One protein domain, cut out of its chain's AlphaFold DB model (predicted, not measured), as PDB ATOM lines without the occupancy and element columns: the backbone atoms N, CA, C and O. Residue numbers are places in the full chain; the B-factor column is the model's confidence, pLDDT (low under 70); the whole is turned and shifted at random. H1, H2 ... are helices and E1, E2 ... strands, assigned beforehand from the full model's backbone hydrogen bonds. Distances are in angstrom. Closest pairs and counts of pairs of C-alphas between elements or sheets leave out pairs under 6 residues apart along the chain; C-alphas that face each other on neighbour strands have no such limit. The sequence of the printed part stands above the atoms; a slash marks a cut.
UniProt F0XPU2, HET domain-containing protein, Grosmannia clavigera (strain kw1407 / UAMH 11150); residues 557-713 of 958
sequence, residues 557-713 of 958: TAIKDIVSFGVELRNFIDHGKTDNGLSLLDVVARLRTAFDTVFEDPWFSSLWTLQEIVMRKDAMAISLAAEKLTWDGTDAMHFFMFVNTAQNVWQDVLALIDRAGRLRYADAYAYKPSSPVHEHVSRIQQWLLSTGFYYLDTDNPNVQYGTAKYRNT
ATOM      1  N   THR A 557     271.624   7.505 -38.245       90.19
ATOM      2  CA  THR A 557     272.289   8.781 -37.928       90.19
ATOM      3  C   THR A 557     273.723   8.838 -38.441       90.19
ATOM      4  O   THR A 557     274.211   9.929 -38.715       90.19
ATOM      5  N   ALA A 558     274.382   7.691 -38.648       93.56
ATOM      6  CA  ALA A 558     275.732   7.643 -39.198       93.56
ATOM      7  C   ALA A 558     275.810   8.245 -40.614       93.56
ATOM      8  O   ALA A 558     276.800   8.884 -40.959       93.56
ATOM      9  N   ILE A 559     274.751   8.115 -41.422       91.81
ATOM     10  CA  ILE A 559     274.690   8.735 -42.757       91.81
ATOM     11  C   ILE A 559     274.717  10.261 -42.615       91.81
ATOM     12  O   ILE A 559     275.528  10.938 -43.248       91.81
ATOM     13  N   LYS A 560     273.894  10.797 -41.708       90.94
ATOM     14  CA  LYS A 560     273.850  12.230 -41.392       90.94
ATOM     15  C   LYS A 560     275.166  12.736 -40.795       90.94
ATOM     16  O   LYS A 560     275.588  13.857 -41.092       90.94
ATOM     17  N   ASP A 561     275.817  11.928 -39.966       94.06
ATOM     18  CA  ASP A 561     277.106  12.255 -39.360       94.06
ATOM     19  C   ASP A 561     278.211  12.351 -40.421       94.06
ATOM     20  O   ASP A 561     279.004  13.290 -40.373       94.06
ATOM     21  N   ILE A 562     278.229  11.468 -41.428       93.75
ATOM     22  CA  ILE A 562     279.169  11.571 -42.560       93.75
ATOM     23  C   ILE A 562     279.010  12.915 -43.279       93.75
ATOM     24  O   ILE A 562     280.006  13.584 -43.554       93.75
ATOM     25  N   VAL A 563     277.771  13.341 -43.541       91.19
ATOM     26  CA  VAL A 563     277.491  14.637 -44.183       91.19
ATOM     27  C   VAL A 563     277.954  15.793 -43.297       91.19
ATOM     28  O   VAL A 563     278.703  16.661 -43.742       91.19
ATOM     29  N   SER A 564     277.547  15.783 -42.028       92.00
ATOM     30  CA  SER A 564     277.795  16.888 -41.097       92.00
ATOM     31  C   SER A 564     279.287  17.049 -40.791       92.00
ATOM     32  O   SER A 564     279.832  18.147 -40.904       92.00
ATOM     33  N   PHE A 565     279.978  15.958 -40.451       95.31
ATOM     34  CA  PHE A 565     281.407  15.998 -40.129       95.31
ATOM     35  C   PHE A 565     282.296  16.095 -41.372       95.31
ATOM     36  O   PHE A 565     283.412  16.598 -41.261       95.31
ATOM     37  N   GLY A 566     281.808  15.700 -42.553       93.50
ATOM     38  CA  GLY A 566     282.470  16.003 -43.822       93.50
ATOM     39  C   GLY A 566     282.565  17.513 -44.070       93.50
ATOM     40  O   GLY A 566     283.646  18.016 -44.367       93.50
ATOM     41  N   VAL A 567     281.473  18.256 -43.848       92.31
ATOM     42  CA  VAL A 567     281.474  19.730 -43.943       92.31
ATOM     43  C   VAL A 567     282.404  20.359 -42.900       92.31
ATOM     44  O   VAL A 567     283.166  21.265 -43.223       92.31
ATOM     45  N   GLU A 568     282.417  19.851 -41.665       92.50
ATOM     46  CA  GLU A 568     283.338  20.358 -40.635       92.50
ATOM     47  C   GLU A 568     284.813  20.108 -40.973       92.50
ATOM     48  O   GLU A 568     285.664  20.964 -40.709       92.50
ATOM     49  N   LEU A 569     285.133  18.961 -41.583       91.62
ATOM     50  CA  LEU A 569     286.481  18.681 -42.072       91.62
ATOM     51  C   LEU A 569     286.881  19.688 -43.159       91.62
ATOM     52  O   LEU A 569     287.984  20.241 -43.102       91.62
ATOM     53  N   ARG A 570     285.969  19.983 -44.092       92.00
ATOM     54  CA  ARG A 570     286.176  20.990 -45.136       92.00
ATOM     55  C   ARG A 570     286.428  22.379 -44.554       92.00
ATOM     56  O   ARG A 570     287.420  23.022 -44.902       92.00
ATOM     57  N   ASN A 571     285.583  22.809 -43.618       88.00
ATOM     58  CA  ASN A 571     285.722  24.088 -42.920       88.00
ATOM     59  C   ASN A 571     287.080  24.202 -42.215       88.00
ATOM     60  O   ASN A 571     287.759  25.227 -42.321       88.00
ATOM     61  N   PHE A 572     287.535  23.128 -41.561       87.56
ATOM     62  CA  PHE A 572     288.858  23.102 -40.942       87.56
ATOM     63  C   PHE A 572     289.987  23.284 -41.970       87.56
ATOM     64  O   PHE A 572     290.949  24.013 -41.709       87.56
ATOM     65  N   ILE A 573     289.884  22.662 -43.144       85.31
ATOM     66  CA  ILE A 573     290.890  22.789 -44.208       85.31
ATOM     67  C   ILE A 573     290.928  24.217 -44.756       85.31
ATOM     68  O   ILE A 573     292.016  24.798 -44.827       85.31
ATOM     69  N   ASP A 574     289.766  24.789 -45.070       85.88
ATOM     70  CA  ASP A 574     289.647  26.104 -45.709       85.88
ATOM     71  C   ASP A 574     289.918  27.267 -44.736       85.88
ATOM     72  O   ASP A 574     290.488  28.290 -45.123       85.88
ATOM     73  N   HIS A 575     289.546  27.124 -43.460       85.75
ATOM     74  CA  HIS A 575     289.564  28.220 -42.481       85.75
ATOM     75  C   HIS A 575     290.477  27.980 -41.271       85.75
ATOM     76  O   HIS A 575     290.685  28.890 -40.468       85.75
ATOM     77  N   GLY A 576     291.036  26.777 -41.118       82.38
ATOM     78  CA  GLY A 576     291.845  26.393 -39.954       82.38
ATOM     79  C   GLY A 576     291.039  26.172 -38.669       82.38
ATOM     80  O   GLY A 576     291.635  26.019 -37.605       82.38
ATOM     81  N   LYS A 577     289.703  26.181 -38.749       84.81
ATOM     82  CA  LYS A 577     288.776  25.972 -37.629       84.81
ATOM     83  C   LYS A 577     287.462  25.369 -38.127       84.81
ATOM     84  O   LYS A 577     287.115  25.534 -39.290       84.81
ATOM     85  N   THR A 578     286.753  24.702 -37.230       86.38
ATOM     86  CA  THR A 578     285.394  24.181 -37.440       86.38
ATOM     87  C   THR A 578     284.359  25.256 -37.097       86.38
ATOM     88  O   THR A 578     284.652  26.175 -36.320       86.38
ATOM     89  N   ASP A 579     283.147  25.146 -37.638       83.56
ATOM     90  CA  ASP A 579     282.068  26.109 -37.362       83.56
ATOM     91  C   ASP A 579     281.506  25.908 -35.952       83.56
ATOM     92  O   ASP A 579     281.233  26.866 -35.226       83.56
ATOM     93  N   ASN A 580     281.427  24.648 -35.526       85.38
ATOM     94  CA  ASN A 580     280.928  24.257 -34.211       85.38
ATOM     95  C   ASN A 580     281.998  24.270 -33.100       85.38
ATOM     96  O   ASN A 580     281.732  23.828 -31.982       85.38
ATOM     97  N   GLY A 581     283.217  24.742 -33.385       86.19
ATOM     98  CA  GLY A 581     284.314  24.806 -32.407       86.19
ATOM     99  C   GLY A 581     284.878  23.444 -31.975       86.19
ATOM    100  O   GLY A 581     285.635  23.374 -31.008       86.19
ATOM    101  N   LEU A 582     284.525  22.364 -32.680       89.50
ATOM    102  CA  LEU A 582     285.080  21.024 -32.491       89.50
ATOM    103  C   LEU A 582     286.570  20.976 -32.854       89.50
ATOM    104  O   LEU A 582     287.012  21.632 -33.802       89.50
ATOM    105  N   SER A 583     287.347  20.161 -32.139       90.50
ATOM    106  CA  SER A 583     288.738  19.917 -32.524       90.50
ATOM    107  C   SER A 583     288.809  19.049 -33.787       90.50
ATOM    108  O   SER A 583     287.902  18.263 -34.062       90.50
ATOM    109  N   LEU A 584     289.912  19.137 -34.544       89.25
ATOM    110  CA  LEU A 584     290.141  18.254 -35.697       89.25
ATOM    111  C   LEU A 584     290.046  16.775 -35.299       89.25
ATOM    112  O   LEU A 584     289.490  15.980 -36.051       89.25
ATOM    113  N   LEU A 585     290.569  16.418 -34.119       91.50
ATOM    114  CA  LEU A 585     290.519  15.052 -33.604       91.50
ATOM    115  C   LEU A 585     289.073  14.573 -33.435       91.50
ATOM    116  O   LEU A 585     288.754  13.474 -33.878       91.50
ATOM    117  N   ASP A 586     288.202  15.405 -32.862       93.44
ATOM    118  CA  ASP A 586     286.789  15.061 -32.681       93.44
ATOM    119  C   ASP A 586     286.084  14.857 -34.024       93.44
ATOM    120  O   ASP A 586     285.324  13.902 -34.183       93.44
ATOM    121  N   VAL A 587     286.364  15.724 -35.004       94.75
ATOM    122  CA  VAL A 587     285.783  15.626 -36.351       94.75
ATOM    123  C   VAL A 587     286.188  14.316 -37.022       94.75
ATOM    124  O   VAL A 587     285.316  13.554 -37.439       94.75
ATOM    125  N   VAL A 588     287.489  14.005 -37.091       94.75
ATOM    126  CA  VAL A 588     287.951  12.779 -37.769       94.75
ATOM    127  C   VAL A 588     287.567  11.511 -37.007       94.75
ATOM    128  O   VAL A 588     287.303  10.489 -37.636       94.75
ATOM    129  N   ALA A 589     287.484  11.561 -35.673       96.25
ATOM    130  CA  ALA A 589     287.033  10.431 -34.869       96.25
ATOM    131  C   ALA A 589     285.556  10.112 -35.132       96.25
ATOM    132  O   ALA A 589     285.219   8.959 -35.399       96.25
ATOM    133  N   ARG A 590     284.683  11.130 -35.134       96.81
ATOM    134  CA  ARG A 590     283.251  10.950 -35.424       96.81
ATOM    135  C   ARG A 590     283.009  10.521 -36.864       96.81
ATOM    136  O   ARG A 590     282.227   9.604 -37.097       96.81
ATOM    137  N   LEU A 591     283.727  11.123 -37.812       96.50
ATOM    138  CA  LEU A 591     283.648  10.746 -39.218       96.50
ATOM    139  C   LEU A 591     284.076   9.286 -39.425       96.50
ATOM    140  O   LEU A 591     283.380   8.535 -40.104       96.50
ATOM    141  N   ARG A 592     285.169   8.850 -38.779       96.81
ATOM    142  CA  ARG A 592     285.584   7.441 -38.775       96.81
ATOM    143  C   ARG A 592     284.481   6.543 -38.215       96.81
ATOM    144  O   ARG A 592     284.145   5.570 -38.875       96.81
ATOM    145  N   THR A 593     283.932   6.835 -37.033       97.12
ATOM    146  CA  THR A 593     282.876   6.006 -36.418       97.12
ATOM    147  C   THR A 593     281.648   5.890 -37.318       97.12
ATOM    148  O   THR A 593     281.076   4.808 -37.444       97.12
ATOM    149  N   ALA A 594     281.263   6.981 -37.977       96.19
ATOM    150  CA  ALA A 594     280.147   6.982 -38.907       96.19
ATOM    151  C   ALA A 594     280.434   6.110 -40.147       96.19
ATOM    152  O   ALA A 594     279.596   5.296 -40.533       96.19
ATOM    153  N   PHE A 595     281.644   6.192 -40.713       96.38
ATOM    154  CA  PHE A 595     282.064   5.298 -41.797       96.38
ATOM    155  C   PHE A 595     282.188   3.836 -41.368       96.38
ATOM    156  O   PHE A 595     281.716   2.980 -42.108       96.38
ATOM    157  N   ASP A 596     282.766   3.542 -40.196       95.69
ATOM    158  CA  ASP A 596     282.800   2.186 -39.628       95.69
ATOM    159  C   ASP A 596     281.355   1.642 -39.552       95.69
ATOM    160  O   ASP A 596     281.066   0.565 -40.058       95.69
ATOM    161  N   THR A 597     280.409   2.446 -39.052       95.19
ATOM    162  CA  THR A 597     278.997   2.050 -38.904       95.19
ATOM    163  C   THR A 597     278.317   1.705 -40.231       95.19
ATOM    164  O   THR A 597     277.555   0.737 -40.273       95.19
ATOM    165  N   VAL A 598     278.550   2.502 -41.284       94.56
ATOM    166  CA  VAL A 598     277.912   2.326 -42.600       94.56
ATOM    167  C   VAL A 598     278.598   1.229 -43.413       94.56
ATOM    168  O   VAL A 598     277.925   0.355 -43.955       94.56
ATOM    169  N   PHE A 599     279.927   1.250 -43.497       94.56
ATOM    170  CA  PHE A 599     280.692   0.343 -44.353       94.56
ATOM    171  C   PHE A 599     280.917  -1.054 -43.766       94.56
ATOM    172  O   PHE A 599     281.362  -1.948 -44.485       94.56
ATOM    173  N   GLU A 600     280.558  -1.274 -42.501       93.38
ATOM    174  CA  GLU A 600     280.381  -2.616 -41.940       93.38
ATOM    175  C   GLU A 600     279.225  -3.393 -42.585       93.38
ATOM    176  O   GLU A 600     279.210  -4.622 -42.478       93.38
ATOM    177  N   ASP A 601     278.278  -2.723 -43.260       94.88
ATOM    178  CA  ASP A 601     277.204  -3.437 -43.945       94.88
ATOM    179  C   ASP A 601     277.792  -4.390 -45.000       94.88
ATOM    180  O   ASP A 601     278.627  -3.977 -45.823       94.88
ATOM    181  N   PRO A 602     277.372  -5.672 -45.015       94.44
ATOM    182  CA  PRO A 602     277.897  -6.653 -45.951       94.44
ATOM    183  C   PRO A 602     277.849  -6.183 -47.409       94.44
ATOM    184  O   PRO A 602     278.743  -6.542 -48.182       94.44
ATOM    185  N   TRP A 603     276.879  -5.358 -47.799       95.38
ATOM    186  CA  TRP A 603     276.768  -4.819 -49.150       95.38
ATOM    187  C   TRP A 603     278.069  -4.164 -49.651       95.38
ATOM    188  O   TRP A 603     278.491  -4.422 -50.781       95.38
ATOM    189  N   PHE A 604     278.786  -3.425 -48.797       94.56
ATOM    190  CA  PHE A 604     280.028  -2.721 -49.158       94.56
ATOM    191  C   PHE A 604     281.260  -3.619 -49.299       94.56
ATOM    192  O   PHE A 604     282.287  -3.171 -49.806       94.56
ATOM    193  N   SER A 605     281.179  -4.883 -48.881       93.50
ATOM    194  CA  SER A 605     282.263  -5.858 -49.061       93.50
ATOM    195  C   SER A 605     282.001  -6.848 -50.195       93.50
ATOM    196  O   SER A 605     282.900  -7.601 -50.563       93.50
ATOM    197  N   SER A 606     280.791  -6.871 -50.759       93.25
ATOM    198  CA  SER A 606     280.458  -7.744 -51.888       93.25
ATOM    199  C   SER A 606     281.143  -7.268 -53.171       93.25
ATOM    200  O   SER A 606     281.256  -6.065 -53.410       93.25
ATOM    201  N   LEU A 607     281.626  -8.202 -53.990       92.25
ATOM    202  CA  LEU A 607     282.227  -7.890 -55.286       92.25
ATOM    203  C   LEU A 607     281.180  -7.418 -56.301       92.25
ATOM    204  O   LEU A 607     281.372  -6.390 -56.943       92.25
ATOM    205  N   TRP A 608     280.054  -8.124 -56.396       91.25
ATOM    206  CA  TRP A 608     278.998  -7.847 -57.375       91.25
ATOM    207  C   TRP A 608     278.389  -6.448 -57.212       91.25
ATOM    208  O   TRP A 608     278.146  -5.755 -58.199       91.25
ATOM    209  N   THR A 609     278.270  -5.966 -55.973       92.62
ATOM    210  CA  THR A 609     277.686  -4.646 -55.678       92.62
ATOM    211  C   THR A 609     278.535  -3.484 -56.196       92.62
ATOM    212  O   THR A 609     278.014  -2.389 -56.405       92.62
ATOM    213  N   LEU A 610     279.834  -3.706 -56.452       89.75
ATOM    214  CA  LEU A 610     280.727  -2.691 -57.016       89.75
ATOM    215  C   LEU A 610     280.320  -2.309 -58.443       89.75
ATOM    216  O   LEU A 610     280.355  -1.133 -58.794       89.75
ATOM    217  N   GLN A 611     279.912  -3.274 -59.265       87.88
ATOM    218  CA  GLN A 611     279.421  -2.983 -60.611       87.88
ATOM    219  C   GLN A 611     278.048  -2.327 -60.551       87.88
ATOM    220  O   GLN A 611     277.795  -1.327 -61.218       87.88
ATOM    221  N   GLU A 612     277.166  -2.882 -59.726       90.94
ATOM    222  CA  GLU A 612     275.776  -2.448 -59.592       90.94
ATOM    223  C   GLU A 612     275.686  -0.969 -59.223       90.94
ATOM    224  O   GLU A 612     274.903  -0.230 -59.821       90.94
ATOM    225  N   ILE A 613     276.558  -0.509 -58.322       87.00
ATOM    226  CA  ILE A 613     276.577   0.892 -57.911       87.00
ATOM    227  C   ILE A 613     277.114   1.846 -58.975       87.00
ATOM    228  O   ILE A 613     276.640   2.976 -59.095       87.00
ATOM    229  N   VAL A 614     278.075   1.390 -59.778       85.50
ATOM    230  CA  VAL A 614     278.604   2.163 -60.911       85.50
ATOM    231  C   VAL A 614     277.515   2.336 -61.969       85.50
ATOM    232  O   VAL A 614     277.376   3.419 -62.539       85.50
ATOM    233  N   MET A 615     276.719   1.287 -62.194       85.62
ATOM    234  CA  MET A 615     275.638   1.266 -63.183       85.62
ATOM    235  C   MET A 615     274.395   2.039 -62.727       85.62
ATOM    236  O   MET A 615     273.743   2.674 -63.555       85.62
ATOM    237  N   ARG A 616     274.060   2.008 -61.429       88.31
ATOM    238  CA  ARG A 616     272.856   2.635 -60.855       88.31
ATOM    239  C   ARG A 616     273.183   3.551 -59.685       88.31
ATOM    240  O   ARG A 616     272.757   3.341 -58.554       88.31
ATOM    241  N   LYS A 617     273.893   4.639 -59.980       84.69
ATOM    242  CA  LYS A 617     274.165   5.715 -59.005       84.69
ATOM    243  C   LYS A 617     272.883   6.376 -58.483       84.69
ATOM    244  O   LYS A 617     272.867   6.948 -57.399       84.69
ATOM    245  N   ASP A 618     271.802   6.303 -59.249       88.56
ATOM    246  CA  ASP A 618     270.464   6.752 -58.867       88.56
ATOM    247  C   ASP A 618     269.748   5.793 -57.900       88.56
ATOM    248  O   ASP A 618     268.652   6.122 -57.444       88.56
ATOM    249  N   ALA A 619     270.338   4.641 -57.559       93.69
ATOM    250  CA  ALA A 619     269.716   3.686 -56.656       93.69
ATOM    251  C   ALA A 619     269.415   4.306 -55.284       93.69
ATOM    252  O   ALA A 619     270.245   5.015 -54.699       93.69
ATOM    253  N   MET A 620     268.215   4.023 -54.775       95.25
ATOM    254  CA  MET A 620     267.762   4.473 -53.461       95.25
ATOM    255  C   MET A 620     268.156   3.457 -52.389       95.25
ATOM    256  O   MET A 620     267.938   2.254 -52.553       95.25
ATOM    257  N   ALA A 621     268.709   3.938 -51.280       95.38
ATOM    258  CA  ALA A 621     269.066   3.102 -50.147       95.38
ATOM    259  C   ALA A 621     267.833   2.821 -49.271       95.38
ATOM    260  O   ALA A 621     267.085   3.736 -48.906       95.38
ATOM    261  N   ILE A 622     267.629   1.551 -48.923       95.19
ATOM    262  CA  ILE A 622     266.539   1.103 -48.049       95.19
ATOM    263  C   ILE A 622     267.076   0.265 -46.884       95.19
ATOM    264  O   ILE A 622     268.078  -0.435 -47.029       95.19
ATOM    265  N   SER A 623     266.408   0.345 -45.733       93.62
ATOM    266  CA  SER A 623     266.765  -0.378 -44.505       93.62
ATOM    267  C   SER A 623     266.251  -1.821 -44.505       93.62
ATOM    268  O   SER A 623     265.430  -2.210 -45.341       93.62
ATOM    269  N   LEU A 624     266.655  -2.615 -43.506       93.00
ATOM    270  CA  LEU A 624     266.121  -3.964 -43.257       93.00
ATOM    271  C   LEU A 624     264.582  -4.011 -43.186       93.00
ATOM    272  O   LEU A 624     263.968  -4.991 -43.606       93.00
ATOM    273  N   ALA A 625     263.955  -2.947 -42.678       91.19
ATOM    274  CA  ALA A 625     262.502  -2.818 -42.569       91.19
ATOM    275  C   ALA A 625     261.827  -2.384 -43.883       91.19
ATOM    276  O   ALA A 625     260.641  -2.077 -43.880       91.19
ATOM    277  N   ALA A 626     262.570  -2.351 -44.994       92.44
ATOM    278  CA  ALA A 626     262.151  -1.775 -46.264       92.44
ATOM    279  C   ALA A 626     261.832  -0.273 -46.164       92.44
ATOM    280  O   ALA A 626     261.120   0.259 -47.005       92.44
ATOM    281  N   GLU A 627     262.345   0.461 -45.177       91.88
ATOM    282  CA  GLU A 627     262.134   1.910 -45.075       91.88
ATOM    283  C   GLU A 627     263.165   2.673 -45.906       91.88
ATOM    284  O   GLU A 627     264.288   2.210 -46.096       91.88
ATOM    285  N   LYS A 628     262.795   3.849 -46.424       92.31
ATOM    286  CA  LYS A 628     263.743   4.712 -47.138       92.31
ATOM    287  C   LYS A 628     264.739   5.275 -46.129       92.31
ATOM    288  O   LYS A 628     264.326   5.919 -45.166       92.31
ATOM    289  N   LEU A 629     266.033   5.069 -46.361       92.81
ATOM    290  CA  LEU A 629     267.056   5.746 -45.569       92.81
ATOM    291  C   LEU A 629     267.075   7.228 -45.942       92.81
ATOM    292  O   LEU A 629     266.850   7.574 -47.102       92.81
ATOM    293  N   THR A 630     267.317   8.102 -44.966       90.25
ATOM    294  CA  THR A 630     267.332   9.553 -45.189       90.25
ATOM    295  C   THR A 630     268.757  10.085 -45.297       90.25
ATOM    296  O   THR A 630     269.672   9.585 -44.647       90.25
ATOM    297  N   TRP A 631     268.954  11.093 -46.146       87.31
ATOM    298  CA  TRP A 631     270.246  11.721 -46.411       87.31
ATOM    299  C   TRP A 631     270.629  12.741 -45.332       87.31
ATOM    300  O   TRP A 631     271.717  12.686 -44.763       87.31
ATOM    301  N   ASP A 632     269.710  13.650 -45.017       78.38
ATOM    302  CA  ASP A 632     269.878  14.735 -44.041       78.38
ATOM    303  C   ASP A 632     268.829  14.688 -42.914       78.38
ATOM    304  O   ASP A 632     268.698  15.611 -42.106       78.38
ATOM    305  N   GLY A 633     268.094  13.574 -42.839       75.19
ATOM    306  CA  GLY A 633     266.926  13.396 -41.982       75.19
ATOM    307  C   GLY A 633     265.594  13.699 -42.671       75.19
ATOM    308  O   GLY A 633     264.555  13.445 -42.064       75.19
ATOM    309  N   THR A 634     265.599  14.211 -43.908       77.25
ATOM    310  CA  THR A 634     264.372  14.539 -44.651       77.25
ATOM    311  C   THR A 634     264.309  13.875 -46.022       77.25
ATOM    312  O   THR A 634     263.345  13.162 -46.304       77.25
ATOM    313  N   ASP A 635     265.341  14.044 -46.847       83.94
ATOM    314  CA  ASP A 635     265.346  13.533 -48.217       83.94
ATOM    315  C   ASP A 635     265.767  12.065 -48.279       83.94
ATOM    316  O   ASP A 635     266.587  11.607 -47.483       83.94
ATOM    317  N   ALA A 636     265.236  11.312 -49.246       89.69
ATOM    318  CA  ALA A 636     265.642   9.926 -49.461       89.69
ATOM    319  C   ALA A 636     267.113   9.849 -49.900       89.69
ATOM    320  O   ALA A 636     267.552  10.564 -50.800       89.69
ATOM    321  N   MET A 637     267.875   8.943 -49.297       91.38
ATOM    322  CA  MET A 637     269.270   8.707 -49.634       91.38
ATOM    323  C   MET A 637     269.372   7.966 -50.970       91.38
ATOM    324  O   MET A 637     269.100   6.770 -51.066       91.38
ATOM    325  N   HIS A 638     269.841   8.675 -51.991       91.44
ATOM    326  CA  HIS A 638     270.331   8.081 -53.229       91.44
ATOM    327  C   HIS A 638     271.851   7.986 -53.197       91.44
ATOM    328  O   HIS A 638     272.541   8.864 -52.668       91.44
ATOM    329  N   PHE A 639     272.393   6.936 -53.802       89.44
ATOM    330  CA  PHE A 639     273.820   6.673 -53.699       89.44
ATOM    331  C   PHE A 639     274.708   7.702 -54.397       89.44
ATOM    332  O   PHE A 639     275.817   7.921 -53.923       89.44
ATOM    333  N   PHE A 640     274.249   8.386 -55.449       86.75
ATOM    334  CA  PHE A 640     275.032   9.466 -56.060       86.75
ATOM    335  C   PHE A 640     275.380  10.560 -55.035       86.75
ATOM    336  O   PHE A 640     276.484  11.095 -55.069       86.75
ATOM    337  N   MET A 641     274.474  10.853 -54.090       87.06
ATOM    338  CA  MET A 641     274.718  11.831 -53.024       87.06
ATOM    339  C   MET A 641     275.771  11.318 -52.045       87.06
ATOM    340  O   MET A 641     276.740  12.013 -51.749       87.06
ATOM    341  N   PHE A 642     275.617  10.069 -51.597       89.06
ATOM    342  CA  PHE A 642     276.547   9.439 -50.662       89.06
ATOM    343  C   PHE A 642     277.954   9.296 -51.236       89.06
ATOM    344  O   PHE A 642     278.933   9.647 -50.579       89.06
ATOM    345  N   VAL A 643     278.050   8.848 -52.484       88.19
ATOM    346  CA  VAL A 643     279.309   8.731 -53.217       88.19
ATOM    347  C   VAL A 643     279.974  10.096 -53.376       88.19
ATOM    348  O   VAL A 643     281.161  10.214 -53.091       88.19
ATOM    349  N   ASN A 644     279.231  11.138 -53.761       88.00
ATOM    350  CA  ASN A 644     279.784  12.487 -53.892       88.00
ATOM    351  C   ASN A 644     280.343  13.013 -52.556       88.00
ATOM    352  O   ASN A 644     281.444  13.557 -52.511       88.00
ATOM    353  N   THR A 645     279.643  12.796 -51.441       89.19
ATOM    354  CA  THR A 645     280.161  13.169 -50.112       89.19
ATOM    355  C   THR A 645     281.402  12.370 -49.734       89.19
ATOM    356  O   THR A 645     282.366  12.947 -49.236       89.19
ATOM    357  N   ALA A 646     281.420  11.066 -50.004       91.38
ATOM    358  CA  ALA A 646     282.583  10.217 -49.766       91.38
ATOM    359  C   ALA A 646     283.813  10.681 -50.579       91.38
ATOM    360  O   ALA A 646     284.920  10.723 -50.041       91.38
ATOM    361  N   GLN A 647     283.612  11.117 -51.828       89.62
ATOM    362  CA  GLN A 647     284.658  11.724 -52.659       89.62
ATOM    363  C   GLN A 647     285.133  13.073 -52.106       89.62
ATOM    364  O   GLN A 647     286.335  13.322 -52.062       89.62
ATOM    365  N   ASN A 648     284.227  13.936 -51.639       90.44
ATOM    366  CA  ASN A 648     284.615  15.210 -51.024       90.44
ATOM    367  C   ASN A 648     285.471  14.982 -49.773       90.44
ATOM    368  O   ASN A 648     286.558  15.547 -49.658       90.44
ATOM    369  N   VAL A 649     285.044  14.065 -48.897       92.31
ATOM    370  CA  VAL A 649     285.823  13.674 -47.715       92.31
ATOM    371  C   VAL A 649     287.187  13.113 -48.113       92.31
ATOM    372  O   VAL A 649     288.187  13.418 -47.465       92.31
ATOM    373  N   TRP A 650     287.258  12.319 -49.182       91.25
ATOM    374  CA  TRP A 650     288.527  11.826 -49.708       91.25
ATOM    375  C   TRP A 650     289.477  12.969 -50.102       91.25
ATOM    376  O   TRP A 650     290.630  12.987 -49.664       91.25
ATOM    377  N   GLN A 651     288.996  13.940 -50.885       88.56
ATOM    378  CA  GLN A 651     289.794  15.101 -51.301       88.56
ATOM    379  C   GLN A 651     290.250  15.935 -50.103       88.56
ATOM    380  O   GLN A 651     291.399  16.373 -50.044       88.56
ATOM    381  N   ASP A 652     289.374  16.102 -49.118       90.75
ATOM    382  CA  ASP A 652     289.665  16.836 -47.895       90.75
ATOM    383  C   ASP A 652     290.724  16.119 -47.041       90.75
ATOM    384  O   ASP A 652     291.683  16.731 -46.566       90.75
ATOM    385  N   VAL A 653     290.641  14.793 -46.930       88.81
ATOM    386  CA  VAL A 653     291.683  13.973 -46.303       88.81
ATOM    387  C   VAL A 653     293.029  14.116 -47.027       88.81
ATOM    388  O   VAL A 653     294.066  14.261 -46.371       88.81
ATOM    389  N   LEU A 654     293.042  14.125 -48.364       84.19
ATOM    390  CA  LEU A 654     294.271  14.350 -49.134       84.19
ATOM    391  C   LEU A 654     294.845  15.755 -48.903       84.19
ATOM    392  O   LEU A 654     296.053  15.894 -48.697       84.19
ATOM    393  N   ALA A 655     293.996  16.783 -48.882       84.38
ATOM    394  CA  ALA A 655     294.403  18.156 -48.594       84.38
ATOM    395  C   ALA A 655     294.981  18.294 -47.177       84.38
ATOM    396  O   ALA A 655     295.968  19.006 -46.974       84.38
ATOM    397  N   LEU A 656     294.422  17.571 -46.202       83.62
ATOM    398  CA  LEU A 656     294.939  17.525 -44.837       83.62
ATOM    399  C   LEU A 656     296.346  16.902 -44.780       83.62
ATOM    400  O   LEU A 656     297.236  17.464 -44.136       83.62
ATOM    401  N   ILE A 657     296.566  15.784 -45.482       78.44
ATOM    402  CA  ILE A 657     297.879  15.118 -45.579       78.44
ATOM    403  C   ILE A 657     298.915  16.038 -46.230       78.44
ATOM    404  O   ILE A 657     300.026  16.198 -45.722       78.44
ATOM    405  N   ASP A 658     298.554  16.662 -47.349       74.44
ATOM    406  CA  ASP A 658     299.433  17.567 -48.084       74.44
ATOM    407  C   ASP A 658     299.793  18.811 -47.252       74.44
ATOM    408  O   ASP A 658     300.965  19.192 -47.167       74.44
ATOM    409  N   ARG A 659     298.818  19.392 -46.540       73.62
ATOM    410  CA  ARG A 659     299.053  20.497 -45.600       73.62
ATOM    411  C   ARG A 659     300.024  20.096 -44.490       73.62
ATOM    412  O   ARG A 659     300.932  20.870 -44.182       73.62
ATOM    413  N   ALA A 660     299.887  18.891 -43.932       67.81
ATOM    414  CA  ALA A 660     300.824  18.368 -42.936       67.81
ATOM    415  C   ALA A 660     302.250  18.212 -43.497       67.81
ATOM    416  O   ALA A 660     303.216  18.505 -42.792       67.81
ATOM    417  N   GLY A 661     302.393  17.824 -44.769       62.03
ATOM    418  CA  GLY A 661     303.689  17.690 -45.444       62.03
ATOM    419  C   GLY A 661     304.410  19.017 -45.728       62.03
ATOM    420  O   GLY A 661     305.638  19.036 -45.822       62.03
ATOM    421  N   ARG A 662     303.681  20.138 -45.844       63.50
ATOM    422  CA  ARG A 662     304.248  21.467 -46.163       63.50
ATOM    423  C   ARG A 662     304.615  22.312 -44.936       63.50
ATOM    424  O   ARG A 662     305.374  23.274 -45.069       63.50
ATOM    425  N   LEU A 663     304.081  22.001 -43.753       55.69
ATOM    426  CA  LEU A 663     304.255  22.821 -42.548       55.69
ATOM    427  C   LEU A 663     305.531  22.456 -41.786       55.69
ATOM    428  O   LEU A 663     305.777  21.299 -41.462       55.69
ATOM    429  N   ARG A 664     306.357  23.466 -41.474       49.59
ATOM    430  CA  ARG A 664     307.718  23.225 -40.981       49.59
ATOM    431  C   ARG A 664     307.881  22.918 -39.492       49.59
ATOM    432  O   ARG A 664     308.903  22.318 -39.222       49.59
ATOM    433  N   TYR A 665     306.999  23.250 -38.533       46.59
ATOM    434  CA  TYR A 665     307.364  22.964 -37.119       46.59
ATOM    435  C   TYR A 665     306.262  22.825 -36.036       46.59
ATOM    436  O   TYR A 665     306.562  22.204 -35.023       46.59
ATOM    437  N   ALA A 666     305.020  23.319 -36.187       44.16
ATOM    438  CA  ALA A 666     304.011  23.253 -35.100       44.16
ATOM    439  C   ALA A 666     302.844  22.271 -35.366       44.16
ATOM    440  O   ALA A 666     302.636  21.354 -34.577       44.16
ATOM    441  N   ASP A 667     302.160  22.366 -36.512       45.44
ATOM    442  CA  ASP A 667     301.048  21.453 -36.866       45.44
ATOM    443  C   ASP A 667     301.519  20.053 -37.307       45.44
ATOM    444  O   ASP A 667     300.781  19.072 -37.220       45.44
ATOM    445  N   ALA A 668     302.789  19.923 -37.708       49.44
ATOM    446  CA  ALA A 668     303.409  18.651 -38.089       49.44
ATOM    447  C   ALA A 668     303.477  17.633 -36.927       49.44
ATOM    448  O   ALA A 668     303.605  16.431 -37.158       49.44
ATOM    449  N   TYR A 669     303.372  18.083 -35.668       47.38
ATOM    450  CA  TYR A 669     303.300  17.186 -34.508       47.38
ATOM    451  C   TYR A 669     301.926  16.518 -34.347       47.38
ATOM    452  O   TYR A 669     301.868  15.397 -33.840       47.38
ATOM    453  N   ALA A 670     300.844  17.161 -34.805       50.19
ATOM    454  CA  ALA A 670     299.489  16.612 -34.742       50.19
ATOM    455  C   ALA A 670     299.247  15.510 -35.789       50.19
ATOM    456  O   ALA A 670     298.388  14.655 -35.586       50.19
ATOM    457  N   TYR A 671     300.037  15.481 -36.869       57.69
ATOM    458  CA  TYR A 671     299.962  14.491 -37.951       57.69
ATOM    459  C   TYR A 671     301.233  13.628 -38.042       57.69
ATOM    460  O   TYR A 671     301.787  13.388 -39.113       57.69
ATOM    461  N   LYS A 672     301.748  13.169 -36.899       64.69
ATOM    462  CA  LYS A 672     302.743  12.086 -36.909       64.69
ATOM    463  C   LYS A 672     302.044  10.765 -37.241       64.69
ATOM    464  O   LYS A 672     300.913  10.590 -36.805       64.69
ATOM    465  N   PRO A 673     302.714   9.793 -37.890       62.81
ATOM    466  CA  PRO A 673     302.151   8.455 -38.097       62.81
ATOM    467  C   PRO A 673     301.651   7.772 -36.810       62.81
ATOM    468  O   PRO A 673     300.826   6.874 -36.857       62.81
ATOM    469  N   SER A 674     302.146   8.206 -35.649       67.12
ATOM    470  CA  SER A 674     301.731   7.740 -34.325       67.12
ATOM    471  C   SER A 674     300.626   8.583 -33.666       67.12
ATOM    472  O   SER A 674     300.379   8.407 -32.476       67.12
ATOM    473  N   SER A 675     300.037   9.569 -34.353       82.00
ATOM    474  CA  SER A 675     298.997  10.427 -33.777       82.00
ATOM    475  C   SER A 675     297.599   9.816 -33.951       82.00
ATOM    476  O   SER A 675     297.331   9.186 -34.976       82.00
ATOM    477  N   PRO A 676     296.665  10.055 -33.008       86.81
ATOM    478  CA  PRO A 676     295.281   9.596 -33.147       86.81
ATOM    479  C   PRO A 676     294.592  10.129 -34.413       86.81
ATOM    480  O   PRO A 676     293.838   9.415 -35.065       86.81
ATOM    481  N   VAL A 677     294.900  11.368 -34.820       87.25
ATOM    482  CA  VAL A 677     294.374  11.952 -36.066       87.25
ATOM    483  C   VAL A 677     294.804  11.123 -37.276       87.25
ATOM    484  O   VAL A 677     293.971  10.814 -38.123       87.25
ATOM    485  N   HIS A 678     296.079  10.729 -37.349       85.25
ATOM    486  CA  HIS A 678     296.578   9.902 -38.444       85.25
ATOM    487  C   HIS A 678     295.915   8.520 -38.477       85.25
ATOM    488  O   HIS A 678     295.594   8.034 -39.560       85.25
ATOM    489  N   GLU A 679     295.671   7.902 -37.317       89.75
ATOM    490  CA  GLU A 679     294.959   6.621 -37.226       89.75
ATOM    491  C   GLU A 679     293.538   6.731 -37.801       89.75
ATOM    492  O   GLU A 679     293.157   5.949 -38.676       89.75
ATOM    493  N   HIS A 680     292.769   7.735 -37.363       93.44
ATOM    494  CA  HIS A 680     291.407   7.957 -37.850       93.44
ATOM    495  C   HIS A 680     291.379   8.257 -39.350       93.44
ATOM    496  O   HIS A 680     290.596   7.651 -40.082       93.44
ATOM    497  N   VAL A 681     292.267   9.135 -39.819       90.94
ATOM    498  CA  VAL A 681     292.376   9.487 -41.239       90.94
ATOM    499  C   VAL A 681     292.752   8.269 -42.082       90.94
ATOM    500  O   VAL A 681     292.097   8.005 -43.086       90.94
ATOM    501  N   SER A 682     293.734   7.474 -41.653       89.25
ATOM    502  CA  SER A 682     294.153   6.265 -42.377       89.25
ATOM    503  C   SER A 682     293.026   5.238 -42.470       89.25
ATOM    504  O   SER A 682     292.846   4.607 -43.512       89.25
ATOM    505  N   ARG A 683     292.220   5.099 -41.408       93.25
ATOM    506  CA  ARG A 683     291.042   4.223 -41.411       93.25
ATOM    507  C   ARG A 683     289.966   4.711 -42.384       93.25
ATOM    508  O   ARG A 683     289.429   3.901 -43.133       93.25
ATOM    509  N   ILE A 684     289.689   6.017 -42.414       94.69
ATOM    510  CA  ILE A 684     288.763   6.622 -43.388       94.69
ATOM    511  C   ILE A 684     289.266   6.379 -44.816       94.69
ATOM    512  O   ILE A 684     288.502   5.925 -45.666       94.69
ATOM    513  N   GLN A 685     290.561   6.596 -45.079       91.25
ATOM    514  CA  GLN A 685     291.148   6.316 -46.393       91.25
ATOM    515  C   GLN A 685     290.993   4.850 -46.789       91.25
ATOM    516  O   GLN A 685     290.611   4.564 -47.920       91.25
ATOM    517  N   GLN A 686     291.262   3.924 -45.864       91.31
ATOM    518  CA  GLN A 686     291.127   2.492 -46.115       91.31
ATOM    519  C   GLN A 686     289.702   2.130 -46.542       91.31
ATOM    520  O   GLN A 686     289.539   1.380 -47.500       91.31
ATOM    521  N   TRP A 687     288.690   2.685 -45.871       93.81
ATOM    522  CA  TRP A 687     287.291   2.474 -46.227       93.81
ATOM    523  C   TRP A 687     286.927   3.036 -47.598       93.81
ATOM    524  O   TRP A 687     286.311   2.351 -48.413       93.81
ATOM    525  N   LEU A 688     287.319   4.277 -47.878       92.44
ATOM    526  CA  LEU A 688     287.014   4.925 -49.154       92.44
ATOM    527  C   LEU A 688     287.707   4.212 -50.325       92.44
ATOM    528  O   LEU A 688     287.105   4.053 -51.388       92.44
ATOM    529  N   LEU A 689     288.926   3.709 -50.114       87.88
ATOM    530  CA  LEU A 689     289.657   2.893 -51.088       87.88
ATOM    531  C   LEU A 689     289.018   1.515 -51.291       87.88
ATOM    532  O   LEU A 689     288.806   1.113 -52.437       87.88
ATOM    533  N   SER A 690     288.691   0.794 -50.211       88.12
ATOM    534  CA  SER A 690     288.149  -0.570 -50.296       88.12
ATOM    535  C   SER A 690     286.751  -0.616 -50.911       88.12
ATOM    536  O   SER A 690     286.404  -1.547 -51.640       88.12
ATOM    537  N   THR A 691     285.958   0.426 -50.668       89.69
ATOM    538  CA  THR A 691     284.628   0.575 -51.264       89.69
ATOM    539  C   THR A 691     284.680   1.116 -52.692       89.69
ATOM    540  O   THR A 691     283.741   0.888 -53.450       89.69
ATOM    541  N   GLY A 692     285.765   1.783 -53.098       86.75
ATOM    542  CA  GLY A 692     285.867   2.463 -54.395       86.75
ATOM    543  C   GLY A 692     285.252   3.861 -54.412       86.75
ATOM    544  O   GLY A 692     285.159   4.483 -55.467       86.75
ATOM    545  N   PHE A 693     284.822   4.378 -53.259       88.00
ATOM    546  CA  PHE A 693     284.036   5.610 -53.173       88.00
ATOM    547  C   PHE A 693     284.899   6.873 -53.252       88.00
ATOM    548  O   PHE A 693     284.367   7.974 -53.284       88.00
ATOM    549  N   TYR A 694     286.219   6.718 -53.363       82.50
ATOM    550  CA  TYR A 694     287.157   7.808 -53.610       82.50
ATOM    551  C   TYR A 694     287.060   8.400 -55.032       82.50
ATOM    552  O   TYR A 694     287.406   9.566 -55.191       82.50
ATOM    553  N   TYR A 695     286.573   7.647 -56.039       73.88
ATOM    554  CA  TYR A 695     286.504   8.105 -57.446       73.88
ATOM    555  C   TYR A 695     285.428   7.422 -58.320       73.88
ATOM    556  O   TYR A 695     285.598   7.239 -59.521       73.88
ATOM    557  N   LEU A 696     284.276   7.062 -57.759       65.00
ATOM    558  CA  LEU A 696     283.185   6.395 -58.498       65.00
ATOM    559  C   LEU A 696     282.603   7.169 -59.704       65.00
ATOM    560  O   LEU A 696     281.923   6.565 -60.536       65.00
ATOM    561  N   ASP A 697     282.848   8.477 -59.825       66.06
ATOM    562  CA  ASP A 697     282.456   9.282 -60.997       66.06
ATOM    563  C   ASP A 697     283.436   9.219 -62.174       66.06
ATOM    564  O   ASP A 697     283.213   9.857 -63.201       66.06
ATOM    565  N   THR A 698     284.464   8.377 -62.066       80.06
ATOM    566  CA  THR A 698     285.330   7.999 -63.183       80.06
ATOM    567  C   THR A 698     284.560   7.269 -64.287       80.06
ATOM    568  O   THR A 698     283.737   6.385 -64.036       80.06
ATOM    569  N   ASP A 699     284.879   7.614 -65.528       78.94
ATOM    570  CA  ASP A 699     284.556   6.864 -66.738       78.94
ATOM    571  C   ASP A 699     285.733   5.969 -67.168       78.94
ATOM    572  O   ASP A 699     285.772   5.531 -68.306       78.94
ATOM    573  N   ASN A 700     286.698   5.669 -66.291       89.75
ATOM    574  CA  ASN A 700     287.749   4.684 -66.540       89.75
ATOM    575  C   ASN A 700     287.501   3.401 -65.710       89.75
ATOM    576  O   ASN A 700     287.837   3.378 -64.522       89.75
ATOM    577  N   PRO A 701     286.993   2.307 -66.317       90.44
ATOM    578  CA  PRO A 701     286.661   1.066 -65.613       90.44
ATOM    579  C   PRO A 701     287.863   0.339 -64.979       90.44
ATOM    580  O   PRO A 701     287.675  -0.561 -64.151       90.44
ATOM    581  N   ASN A 702     289.104   0.737 -65.300       92.50
ATOM    582  CA  ASN A 702     290.306   0.226 -64.632       92.50
ATOM    583  C   ASN A 702     290.310   0.568 -63.133       92.50
ATOM    584  O   ASN A 702     290.885  -0.181 -62.341       92.50
ATOM    585  N   VAL A 703     289.654   1.666 -62.726       90.06
ATOM    586  CA  VAL A 703     289.517   2.048 -61.309       90.06
ATOM    587  C   VAL A 703     288.731   0.976 -60.557       90.06
ATOM    588  O   VAL A 703     289.189   0.471 -59.535       90.06
ATOM    589  N   GLN A 704     287.577   0.575 -61.093       89.56
ATOM    590  CA  GLN A 704     286.707  -0.437 -60.501       89.56
ATOM    591  C   GLN A 704     287.398  -1.801 -60.466       89.56
ATOM    592  O   GLN A 704     287.329  -2.487 -59.447       89.56
ATOM    593  N   TYR A 705     288.118  -2.173 -61.530       91.62
ATOM    594  CA  TYR A 705     288.875  -3.426 -61.555       91.62
ATOM    595  C   TYR A 705     289.987  -3.459 -60.492       91.62
ATOM    596  O   TYR A 705     290.104  -4.439 -59.757       91.62
ATOM    597  N   GLY A 706     290.729  -2.360 -60.316       89.62
ATOM    598  CA  GLY A 706     291.712  -2.229 -59.234       89.62
ATOM    599  C   GLY A 706     291.082  -2.221 -57.834       89.62
ATOM    600  O   GLY A 706     291.652  -2.773 -56.892       89.62
ATOM    601  N   THR A 707     289.884  -1.647 -57.681       89.50
ATOM    602  CA  THR A 707     289.119  -1.679 -56.421       89.50
ATOM    603  C   THR A 707     288.583  -3.074 -56.103       89.50
ATOM    604  O   THR A 707     288.477  -3.427 -54.926       89.50
ATOM    605  N   ALA A 708     288.295  -3.892 -57.118       90.56
ATOM    606  CA  ALA A 708     287.746  -5.233 -56.953       90.56
ATOM    607  C   ALA A 708     288.544  -6.063 -55.942       90.56
ATOM    608  O   ALA A 708     287.942  -6.794 -55.158       90.56
ATOM    609  N   LYS A 709     289.880  -5.917 -55.906       89.31
ATOM    610  CA  LYS A 709     290.785  -6.649 -54.997       89.31
ATOM    611  C   LYS A 709     290.425  -6.535 -53.514       89.31
ATOM    612  O   LYS A 709     290.710  -7.454 -52.757       89.31
ATOM    613  N   TYR A 710     289.780  -5.441 -53.112       90.69
ATOM    614  CA  TYR A 710     289.346  -5.217 -51.733       90.69
ATOM    615  C   TYR A 710     287.985  -5.836 -51.409       90.69
ATOM    616  O   TYR A 710     287.580  -5.840 -50.247       90.69
ATOM    617  N   ARG A 711     287.269  -6.337 -52.420       91.19
ATOM    618  CA  ARG A 711     285.977  -6.998 -52.262       91.19
ATOM    619  C   ARG A 711     286.143  -8.507 -52.089       91.19
ATOM    620  O   ARG A 711     287.082  -9.120 -52.613       91.19
ATOM    621  N   ASN A 712     285.188  -9.085 -51.371       91.56
ATOM    622  CA  ASN A 712     285.101 -10.511 -51.097       91.56
ATOM    623  C   ASN A 712     284.500 -11.237 -52.303       91.56
ATOM    624  O   ASN A 712     283.478 -10.807 -52.842       91.56
ATOM    625  N   THR A 713     285.115 -12.354 -52.677       88.56
ATOM    626  CA  THR A 713     284.675 -13.221 -53.773       88.56
ATOM    627  C   THR A 713     284.793 -14.691 -53.372       88.56
ATOM    628  O   THR A 713     285.638 -15.020 -52.540       88.56
TER     629      THR A 713
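This is residues 557 to 713 of the 958 residues of the protein "HET domain-containing protein" of Grosmannia clavigera (strain kw1407 / UAMH 11150) (UniProt F0XPU2). Four helices, H5, H1, H2 and H6, make an up-and-down bundle, each running against the one before it in the chain, and each packs on two of the others to give a four-cornered ring. The short helices H3, H4 and H7 and the one strand E1 gather at the end of the bundle where H5 begins and H2 and H6 end, while the long link of residues 663 to 675 lies at the other end. The printed part has 157 residues, with seven named helices and one named strand in the order H1 H2 H3 H4 E1 H5 H6 H7, and its class is mostly helix. The whole is compact, with a radius of gyration of the C-alphas of 16.1 A and spans of 49 by 36 by 24 A.

H5, the longest helix, holds residues 639 to 662 and measures 34.7 A, from C-alpha 639 at (273.820, 6.673, -53.699) to C-alpha 662 at (304.248, 21.467, -46.163). H1 is residues 557 to 575, 26.4 A long, and begins with C-alpha 557 at (272.289, 8.781, -37.928). H6 is residues 676 to 691, 22.9 A, and H2 is residues 584 to 599, 22.0 A. The shorter elements are H3, residues 602 to 605, H4, residues 608 to 615, E1, residues 620 to 623, and H7, residues 702 to 708, which ends at C-alpha 708 (287.746, -5.233, -56.953).

H5 touches H1 with residues 645 to 656 alone; the closest C-alphas, of Gly 566 and Val 649, are 5.6 A apart, and the two run the same way at 36 degrees, only just a steep tilt. H5 and H6 form a helical hairpin at a steep tilt of 41 degrees, opposite ways, with the closest C-alphas, of Val 653 and Val 681, 6.8 A apart. H1 and H2 form another helical hairpin at 34 degrees, only just a shallow tilt; their closest C-alphas, of Ala 558 and Ala 594, are 4.5 A apart. H2 touches H6 at a shallow tilt of 30 degrees, the same way, closest at the C-alphas of Leu 585 and Val 677, 5.5 A. H1 and H6 are apart, as are H2 and H5. H7 only just touches H6, with 3 pairs of C-alphas within 8 A, the closest those of Ser 690 and Thr 707, 6.3 A; they are about perpendicular at 73 degrees. H7 also only just touches H4, with 3 such pairs, closest at the C-alphas of Leu 610 and Gln 704, 7.3 A. H3 is close to H6 but not clearly touching, with the closest C-alphas, of Phe 604 and Thr 691, 6.0 A apart. E1 pairs with no named strand; its closest C-alpha to H5 is that of Met 620, 6.4 A from that of Phe 639. Each O i to N i+4 pair is within hydrogen-bond range in H1, H2, H5, H6 and H7, against 3 of 4 in H4, and H3 is too short for such a pair.

The two C-alphas farthest apart, of Ala 626 and Tyr 665, are 52.3 A from each other. The printed part has no cut, and the links E1 to H5 and H5 to H6 are long. The mean pLDDT of the printed part is 86.1, and residues 660 to 674 and 696 to 697 are under 70.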